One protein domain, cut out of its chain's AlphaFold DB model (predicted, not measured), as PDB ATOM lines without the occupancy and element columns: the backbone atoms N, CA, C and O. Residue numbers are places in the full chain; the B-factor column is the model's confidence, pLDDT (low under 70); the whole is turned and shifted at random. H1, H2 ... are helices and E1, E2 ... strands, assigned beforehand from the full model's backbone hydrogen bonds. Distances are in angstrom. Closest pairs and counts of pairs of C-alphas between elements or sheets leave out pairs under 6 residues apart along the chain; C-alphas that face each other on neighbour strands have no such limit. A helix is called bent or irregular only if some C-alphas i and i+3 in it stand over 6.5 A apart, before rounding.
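Overview. This is residues 3 to 58 of the 483 residues of an uncharacterized protein of Nocardioides mesophilus (UniProt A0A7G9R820). A long two-stranded hairpin, E3 and E4, makes one limb of an open V, and the stretch from the small strand pair E1 and E2 to the short helix H1 makes the other. H1 and the tail of residues 50 to 58 lie toward the end of the V where the limbs join. The printed part has 56 residues, with one named helix and four named strands in the order E1, E2, H1, E3, E4, and its class is mostly strand. One sheet is E3 - E4, antiparallel, and the other is E1 = E2, parallel. The whole is only just compact, close to loose, with a radius of gyration of the C-alphas of 12.2 A and spans of 32 by 27 by 19 A.

Along the chain. Find C-alpha 31 at (21.069, 15.067, -45.296); from there E3, residues 31 to 38, runs 22.9 A. E4, residues 41 to 49, returns over 23.2 A to C-alpha 49 at (23.202, 16.333, -41.931). Look back to C-alpha 3 at (29.254, 28.719, -39.720) for E1, residues 3 to 5. E2 holds residues 16 to 19, and H1 residues 22 to 27. H1 is irregular: C-alphas 23 and 26 are 7.3 A apart.

Arrangement. E3 and E4 form a hairpin with 164 degrees between their directions; N 34 and O 46 are 2.8 A apart, within hydrogen-bond range. E1 and E2 are parallel at 33 degrees, with N 5 and O 18 at 3.1 A. Residues 9 to 10 pair antiparallel with residues 16 to 17 of E2. E1 and E2 are each apart from E3 and E4. In H1, 0 of 2 O i to N i+4 pairs are within hydrogen-bond range, against 2 of 3 O i to N i+3 pairs.

Size, cuts and confidence. The farthest C-alphas, of Gly 14 and Glu 54, are 32.5 A apart. The printed part has no cut, and no link is long. Mean pLDDT of the printed part is 78.2; residues 3 to 17 are under 70.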
ATOM      1  N   VAL A   3      29.712  30.067 -40.060       53.44
ATOM      2  CA  VAL A   3      29.254  28.719 -39.720       53.44
ATOM      3  C   VAL A   3      27.737  28.781 -39.594       53.44
ATOM      4  O   VAL A   3      27.190  29.583 -38.833       53.44
ATOM      5  N   LEU A   4      27.034  27.981 -40.390       56.78
ATOM      6  CA  LEU A   4      25.586  27.849 -40.268       56.78
ATOM      7  C   LEU A   4      25.291  27.016 -39.026       56.78
ATOM      8  O   LEU A   4      25.728  25.873 -38.922       56.78
ATOM      9  N   ALA A   5      24.567  27.594 -38.075       52.47
ATOM     10  CA  ALA A   5      24.324  26.976 -36.779       52.47
ATOM     11  C   ALA A   5      22.855  27.135 -36.368       52.47
ATOM     12  O   ALA A   5      22.100  27.857 -37.014       52.47
ATOM     13  N   PRO A   6      22.396  26.459 -35.306       48.41
ATOM     14  CA  PRO A   6      21.026  26.614 -34.818       48.41
ATOM     15  C   PRO A   6      20.758  27.991 -34.180       48.41
ATOM     16  O   PRO A   6      19.613  28.452 -34.162       48.41
ATOM     17  N   GLU A   7      21.808  28.653 -33.679       50.84
ATOM     18  CA  GLU A   7      21.740  29.888 -32.893       50.84
ATOM     19  C   GLU A   7      22.703  30.965 -33.413       50.84
ATOM     20  O   GLU A   7      23.689  30.681 -34.092       50.84
ATOM     21  N   ARG A   8      22.401  32.235 -33.108       48.72
ATOM     22  CA  ARG A   8      23.232  33.382 -33.494       48.72
ATOM     23  C   ARG A   8      24.295  33.625 -32.429       48.72
ATOM     24  O   ARG A   8      23.962  33.786 -31.262       48.72
ATOM     25  N   GLY A   9      25.549  33.760 -32.837       63.28
ATOM     26  CA  GLY A   9      26.654  33.978 -31.911       63.28
ATOM     27  C   GLY A   9      27.997  34.112 -32.612       63.28
ATOM     28  O   GLY A   9      28.068  34.286 -33.833       63.28
ATOM     29  N   ARG A  10      29.058  34.034 -31.812       57.84
ATOM     30  CA  ARG A  10      30.395  33.709 -32.296       57.84
ATOM     31  C   ARG A  10      30.820  32.390 -31.680       57.84
ATOM     32  O   ARG A  10      30.535  32.171 -30.507       57.84
ATOM     33  N   ASP A  11      31.449  31.528 -32.461       62.56
ATOM     34  CA  ASP A  11      32.073  30.336 -31.897       62.56
ATOM     35  C   ASP A  11      33.395  30.689 -31.190       62.56
ATOM     36  O   ASP A  11      33.835  31.845 -31.177       62.56
ATOM     37  N   ALA A  12      34.037  29.684 -30.593       59.91
ATOM     38  CA  ALA A  12      35.311  29.841 -29.892       59.91
ATOM     39  C   ALA A  12      36.460  30.338 -30.798       59.91
ATOM     40  O   ALA A  12      37.470  30.816 -30.285       59.91
ATOM     41  N   ALA A  13      36.305  30.262 -32.125       65.69
ATOM     42  CA  ALA A  13      37.260  30.746 -33.119       65.69
ATOM     43  C   ALA A  13      36.929  32.165 -33.635       65.69
ATOM     44  O   ALA A  13      37.659  32.721 -34.457       65.69
ATOM     45  N   GLY A  14      35.859  32.794 -33.132       66.19
ATOM     46  CA  GLY A  14      35.446  34.151 -33.497       66.19
ATOM     47  C   GLY A  14      34.597  34.236 -34.770       66.19
ATOM     48  O   GLY A  14      34.324  35.348 -35.247       66.19
ATOM     49  N   GLU A  15      34.147  33.104 -35.307       68.44
ATOM     50  CA  GLU A  15      33.386  33.007 -36.553       68.44
ATOM     51  C   GLU A  15      31.939  33.449 -36.366       68.44
ATOM     52  O   GLU A  15      31.384  33.360 -35.277       68.44
ATOM     53  N   ARG A  16      31.302  33.983 -37.413       65.56
ATOM     54  CA  ARG A  16      29.920  34.470 -37.301       65.56
ATOM     55  C   ARG A  16      28.961  33.297 -37.489       65.56
ATOM     56  O   ARG A  16      28.905  32.736 -38.580       65.56
ATOM     57  N   LEU A  17      28.170  32.998 -36.462       69.12
ATOM     58  CA  LEU A  17      27.108  32.000 -36.530       69.12
ATOM     59  C   LEU A  17      25.827  32.635 -37.078       69.12
ATOM     60  O   LEU A  17      25.359  33.662 -36.564       69.12
ATOM     61  N   VAL A  18      25.266  32.034 -38.125       71.75
ATOM     62  CA  VAL A  18      23.992  32.460 -38.721       71.75
ATOM     63  C   VAL A  18      22.935  31.396 -38.421       71.75
ATOM     64  O   VAL A  18      23.101  30.260 -38.868       71.75
ATOM     65  N   PRO A  19      21.869  31.739 -37.667       73.69
ATOM     66  CA  PRO A  19      20.817  30.794 -37.343       73.69
ATOM     67  C   PRO A  19      20.003  30.443 -38.585       73.69
ATOM     68  O   PRO A  19      19.655  31.325 -39.376       73.69
ATOM     69  N   TRP A  20      19.611  29.179 -38.702       81.00
ATOM     70  CA  TRP A  20      18.600  28.786 -39.679       81.00
ATOM     71  C   TRP A  20      17.281  29.535 -39.440       81.00
ATOM     72  O   TRP A  20      16.851  29.680 -38.285       81.00
ATOM     73  N   PRO A  21      16.590  29.983 -40.505       81.00
ATOM     74  CA  PRO A  21      15.278  30.595 -40.370       81.00
ATOM     75  C   PRO A  21      14.307  29.700 -39.593       81.00
ATOM     76  O   PRO A  21      14.188  28.501 -39.850       81.00
ATOM     77  N   LYS A  22      13.558  30.284 -38.650       78.25
ATOM     78  CA  LYS A  22      12.637  29.525 -37.784       78.25
ATOM     79  C   LYS A  22      11.597  28.723 -38.575       78.25
ATOM     80  O   LYS A  22      11.212  27.649 -38.127       78.25
ATOM     81  N   ALA A  23      11.151  29.234 -39.722       78.00
ATOM     82  CA  ALA A  23      10.173  28.556 -40.567       78.00
ATOM     83  C   ALA A  23      10.752  27.350 -41.332       78.00
ATOM     84  O   ALA A  23       9.979  26.505 -41.747       78.00
ATOM     85  N   MET A  24      12.079  27.204 -41.452       82.94
ATOM     86  CA  MET A  24      12.706  26.030 -42.083       82.94
ATOM     87  C   MET A  24      12.832  24.831 -41.145       82.94
ATOM     88  O   MET A  24      13.026  23.717 -41.617       82.94
ATOM     89  N   ARG A  25      12.750  25.031 -39.823       82.06
ATOM     90  CA  ARG A  25      13.166  24.025 -38.831       82.06
ATOM     91  C   ARG A  25      12.485  22.665 -38.994       82.06
ATOM     92  O   ARG A  25      13.156  21.658 -38.824       82.06
ATOM     93  N   SER A  26      11.205  22.623 -39.366       79.88
ATOM     94  CA  SER A  26      10.470  21.366 -39.577       79.88
ATOM     95  C   SER A  26      10.970  20.541 -40.768       79.88
ATOM     96  O   SER A  26      10.735  19.340 -40.798       79.88
ATOM     97  N   TRP A  27      11.672  21.153 -41.727       84.19
ATOM     98  CA  TRP A  27      12.301  20.448 -42.849       84.19
ATOM     99  C   TRP A  27      13.714  19.955 -42.525       84.19
ATOM    100  O   TRP A  27      14.214  19.067 -43.206       84.19
ATOM    101  N   LEU A  28      14.381  20.525 -41.516       87.94
ATOM    102  CA  LEU A  28      15.786  20.245 -41.204       87.94
ATOM    103  C   LEU A  28      15.938  18.919 -40.439       87.94
ATOM    104  O   LEU A  28      16.341  18.902 -39.281       87.94
ATOM    105  N   SER A  29      15.621  17.802 -41.093       89.19
ATOM    106  CA  SER A  29      15.844  16.447 -40.587       89.19
ATOM    107  C   SER A  29      16.319  15.543 -41.723       89.19
ATOM    108  O   SER A  29      15.535  15.198 -42.600       89.19
ATOM    109  N   GLY A  30      17.606  15.183 -41.697       91.56
ATOM    110  CA  GLY A  30      18.277  14.371 -42.718       91.56
ATOM    111  C   GLY A  30      19.362  15.118 -43.507       91.56
ATOM    112  O   GLY A  30      19.694  16.260 -43.168       91.56
ATOM    113  N   PRO A  31      19.976  14.481 -44.521       93.00
ATOM    114  CA  PRO A  31      21.069  15.067 -45.296       93.00
ATOM    115  C   PRO A  31      20.574  16.080 -46.337       93.00
ATOM    116  O   PRO A  31      19.521  15.901 -46.945       93.00
ATOM    117  N   SER A  32      21.352  17.125 -46.614       92.44
ATOM    118  CA  SER A  32      21.132  18.015 -47.757       92.44
ATOM    119  C   SER A  32      22.416  18.708 -48.195       92.44
ATOM    120  O   SER A  32      23.289  18.990 -47.377       92.44
ATOM    121  N   ARG A  33      22.517  19.027 -49.487       91.62
ATOM    122  CA  ARG A  33      23.621  19.836 -50.010       91.62
ATOM    123  C   ARG A  33      23.287  21.302 -49.779       91.62
ATOM    124  O   ARG A  33      22.320  21.814 -50.338       91.62
ATOM    125  N   VAL A  34      24.078  21.964 -48.949       89.00
ATOM    126  CA  VAL A  34      23.873  23.357 -48.564       89.00
ATOM    127  C   VAL A  34      24.879  24.214 -49.299       89.00
ATOM    128  O   VAL A  34      26.078  24.044 -49.112       89.00
ATOM    129  N   ARG A  35      24.384  25.161 -50.097       88.31
ATOM    130  CA  ARG A  35      25.193  26.178 -50.768       88.31
ATOM    131  C   ARG A  35      24.907  27.551 -50.159       88.31
ATOM    132  O   ARG A  35      23.753  27.962 -50.081       88.31
ATOM    133  N   ILE A  36      25.959  28.273 -49.784       84.50
ATOM    134  CA  ILE A  36      25.915  29.700 -49.450       84.50
ATOM    135  C   ILE A  36      26.620  30.449 -50.573       84.50
ATOM    136  O   ILE A  36      27.778  30.161 -50.883       84.50
ATOM    137  N   GLN A  37      25.942  31.433 -51.152       79.19
ATOM    138  CA  GLN A  37      26.502  32.291 -52.191       79.19
ATOM    139  C   GLN A  37      26.392  33.767 -51.807       79.19
ATOM    140  O   GLN A  37      25.445  34.172 -51.131       79.19
ATOM    141  N   ALA A  38      27.369  34.557 -52.233       74.50
ATOM    142  CA  ALA A  38      27.374  36.010 -52.134       74.50
ATOM    143  C   ALA A  38      27.609  36.571 -53.542       74.50
ATOM    144  O   ALA A  38      28.730  36.516 -54.051       74.50
ATOM    145  N   GLY A  39      26.540  37.047 -54.188       72.25
ATOM    146  CA  GLY A  39      26.555  37.242 -55.642       72.25
ATOM    147  C   GLY A  39      26.801  35.911 -56.352       72.25
ATOM    148  O   GLY A  39      26.268  34.882 -55.937       72.25
ATOM    149  N   ASP A  40      27.682  35.922 -57.348       77.12
ATOM    150  CA  ASP A  40      28.066  34.724 -58.109       77.12
ATOM    151  C   ASP A  40      29.109  33.852 -57.394       77.12
ATOM    152  O   ASP A  40      29.462  32.762 -57.849       77.12
ATOM    153  N   ARG A  41      29.638  34.317 -56.257       82.25
ATOM    154  CA  ARG A  41      30.657  33.585 -55.509       82.25
ATOM    155  C   ARG A  41      30.006  32.595 -54.552       82.25
ATOM    156  O   ARG A  41      29.383  32.989 -53.569       82.25
ATOM    157  N   VAL A  42      30.274  31.310 -54.761       86.31
ATOM    158  CA  VAL A  42      30.013  30.270 -53.760       86.31
ATOM    159  C   VAL A  42      31.015  30.418 -52.612       86.31
ATOM    160  O   VAL A  42      32.228  30.366 -52.811       86.31
ATOM    161  N   VAL A  43      30.503  30.661 -51.407       86.44
ATOM    162  CA  VAL A  43      31.296  30.853 -50.180       86.44
ATOM    163  C   VAL A  43      31.384  29.560 -49.375       86.44
ATOM    164  O   VAL A  43      32.359  29.346 -48.662       86.44
ATOM    165  N   PHE A  44      30.372  28.706 -49.491       85.19
ATOM    166  CA  PHE A  44      30.295  27.420 -48.818       85.19
ATOM    167  C   PHE A  44      29.431  26.485 -49.655       85.19
ATOM    168  O   PHE A  44      28.378  26.902 -50.140       85.19
ATOM    169  N   GLU A  45      29.860  25.242 -49.824       91.88
ATOM    170  CA  GLU A  45      29.051  24.215 -50.463       91.88
ATOM    171  C   GLU A  45      29.462  22.830 -49.977       91.88
ATOM    172  O   GLU A  45      30.471  22.289 -50.418       91.88
ATOM    173  N   GLU A  46      28.671  22.255 -49.079       91.38
ATOM    174  CA  GLU A  46      28.941  20.935 -48.508       91.38
ATOM    175  C   GLU A  46      27.643  20.162 -48.270       91.38
ATOM    176  O   GLU A  46      26.537  20.710 -48.316       91.38
ATOM    177  N   GLU A  47      27.777  18.862 -48.022       92.56
ATOM    178  CA  GLU A  47      26.678  18.036 -47.540       92.56
ATOM    179  C   GLU A  47      26.571  18.159 -46.014       92.56
ATOM    180  O   GLU A  47      27.495  17.807 -45.286       92.56
ATOM    181  N   ILE A  48      25.436  18.671 -45.532       90.56
ATOM    182  CA  ILE A  48      25.132  18.842 -44.107       90.56
ATOM    183  C   ILE A  48      24.046  17.845 -43.704       90.56
ATOM    184  O   ILE A  48      23.063  17.659 -44.421       90.56
ATOM    185  N   VAL A  49      24.197  17.233 -42.528       89.75
ATOM    186  CA  VAL A  49      23.202  16.333 -41.931       89.75
ATOM    187  C   VAL A  49      22.528  17.032 -40.752       89.75
ATOM    188  O   VAL A  49      23.168  17.309 -39.742       89.75
ATOM    189  N   PHE A  50      21.231  17.315 -40.875       85.94
ATOM    190  CA  PHE A  50      20.453  18.026 -39.850       85.94
ATOM    191  C   PHE A  50      19.797  17.103 -38.811       85.94
ATOM    192  O   PHE A  50      19.271  17.574 -37.808       85.94
ATOM    193  N   GLY A  51      19.809  15.790 -39.050       85.81
ATOM    194  CA  GLY A  51      19.169  14.782 -38.206       85.81
ATOM    195  C   GLY A  51      19.144  13.412 -38.886       85.81
ATOM    196  O   GLY A  51      19.820  13.210 -39.892       85.81
ATOM    197  N   ALA A  52      18.341  12.488 -38.359       86.19
ATOM    198  CA  ALA A  52      18.239  11.109 -38.854       86.19
ATOM    199  C   ALA A  52      17.155  10.893 -39.938       86.19
ATOM    200  O   ALA A  52      16.809   9.753 -40.233       86.19
ATOM    201  N   GLY A  53      16.582  11.969 -40.487       87.56
ATOM    202  CA  GLY A  53      15.546  11.901 -41.521       87.56
ATOM    203  C   GLY A  53      16.071  11.603 -42.932       87.56
ATOM    204  O   GLY A  53      17.269  11.419 -43.160       87.56
ATOM    205  N   GLU A  54      15.151  11.579 -43.896       90.50
ATOM    206  CA  GLU A  54      15.464  11.453 -45.324       90.50
ATOM    207  C   GLU A  54      16.087  12.733 -45.904       90.50
ATOM    208  O   GLU A  54      16.156  13.772 -45.253       90.50
ATOM    209  N   ARG A  55      16.553  12.688 -47.161       93.19
ATOM    210  CA  ARG A  55      17.160  13.862 -47.804       93.19
ATOM    211  C   ARG A  55      16.191  15.048 -47.801       93.19
ATOM    212  O   ARG A  55      15.114  14.974 -48.389       93.19
ATOM    213  N   VAL A  56      16.622  16.162 -47.211       90.00
ATOM    214  CA  VAL A  56      15.794  17.364 -47.066       90.00
ATOM    215  C   VAL A  56      15.477  17.945 -48.440       90.00
ATOM    216  O   VAL A  56      16.384  18.296 -49.201       90.00
ATOM    217  N   ARG A  57      14.181  18.087 -48.732       87.56
ATOM    218  CA  ARG A  57      13.650  18.779 -49.911       87.56
ATOM    219  C   ARG A  57      12.799  19.960 -49.461       87.56
ATOM    220  O   ARG A  57      11.809  19.773 -48.759       87.56
ATOM    221  N   PHE A  58      13.168  21.164 -49.888       86.06
ATOM    222  CA  PHE A  58      12.388  22.377 -49.642       86.06
ATOM    223  C   PHE A  58      11.285  22.514 -50.684       86.06
ATOM    224  O   PHE A  58      11.394  23.286 -51.633       86.06
TER     225      PHE A  58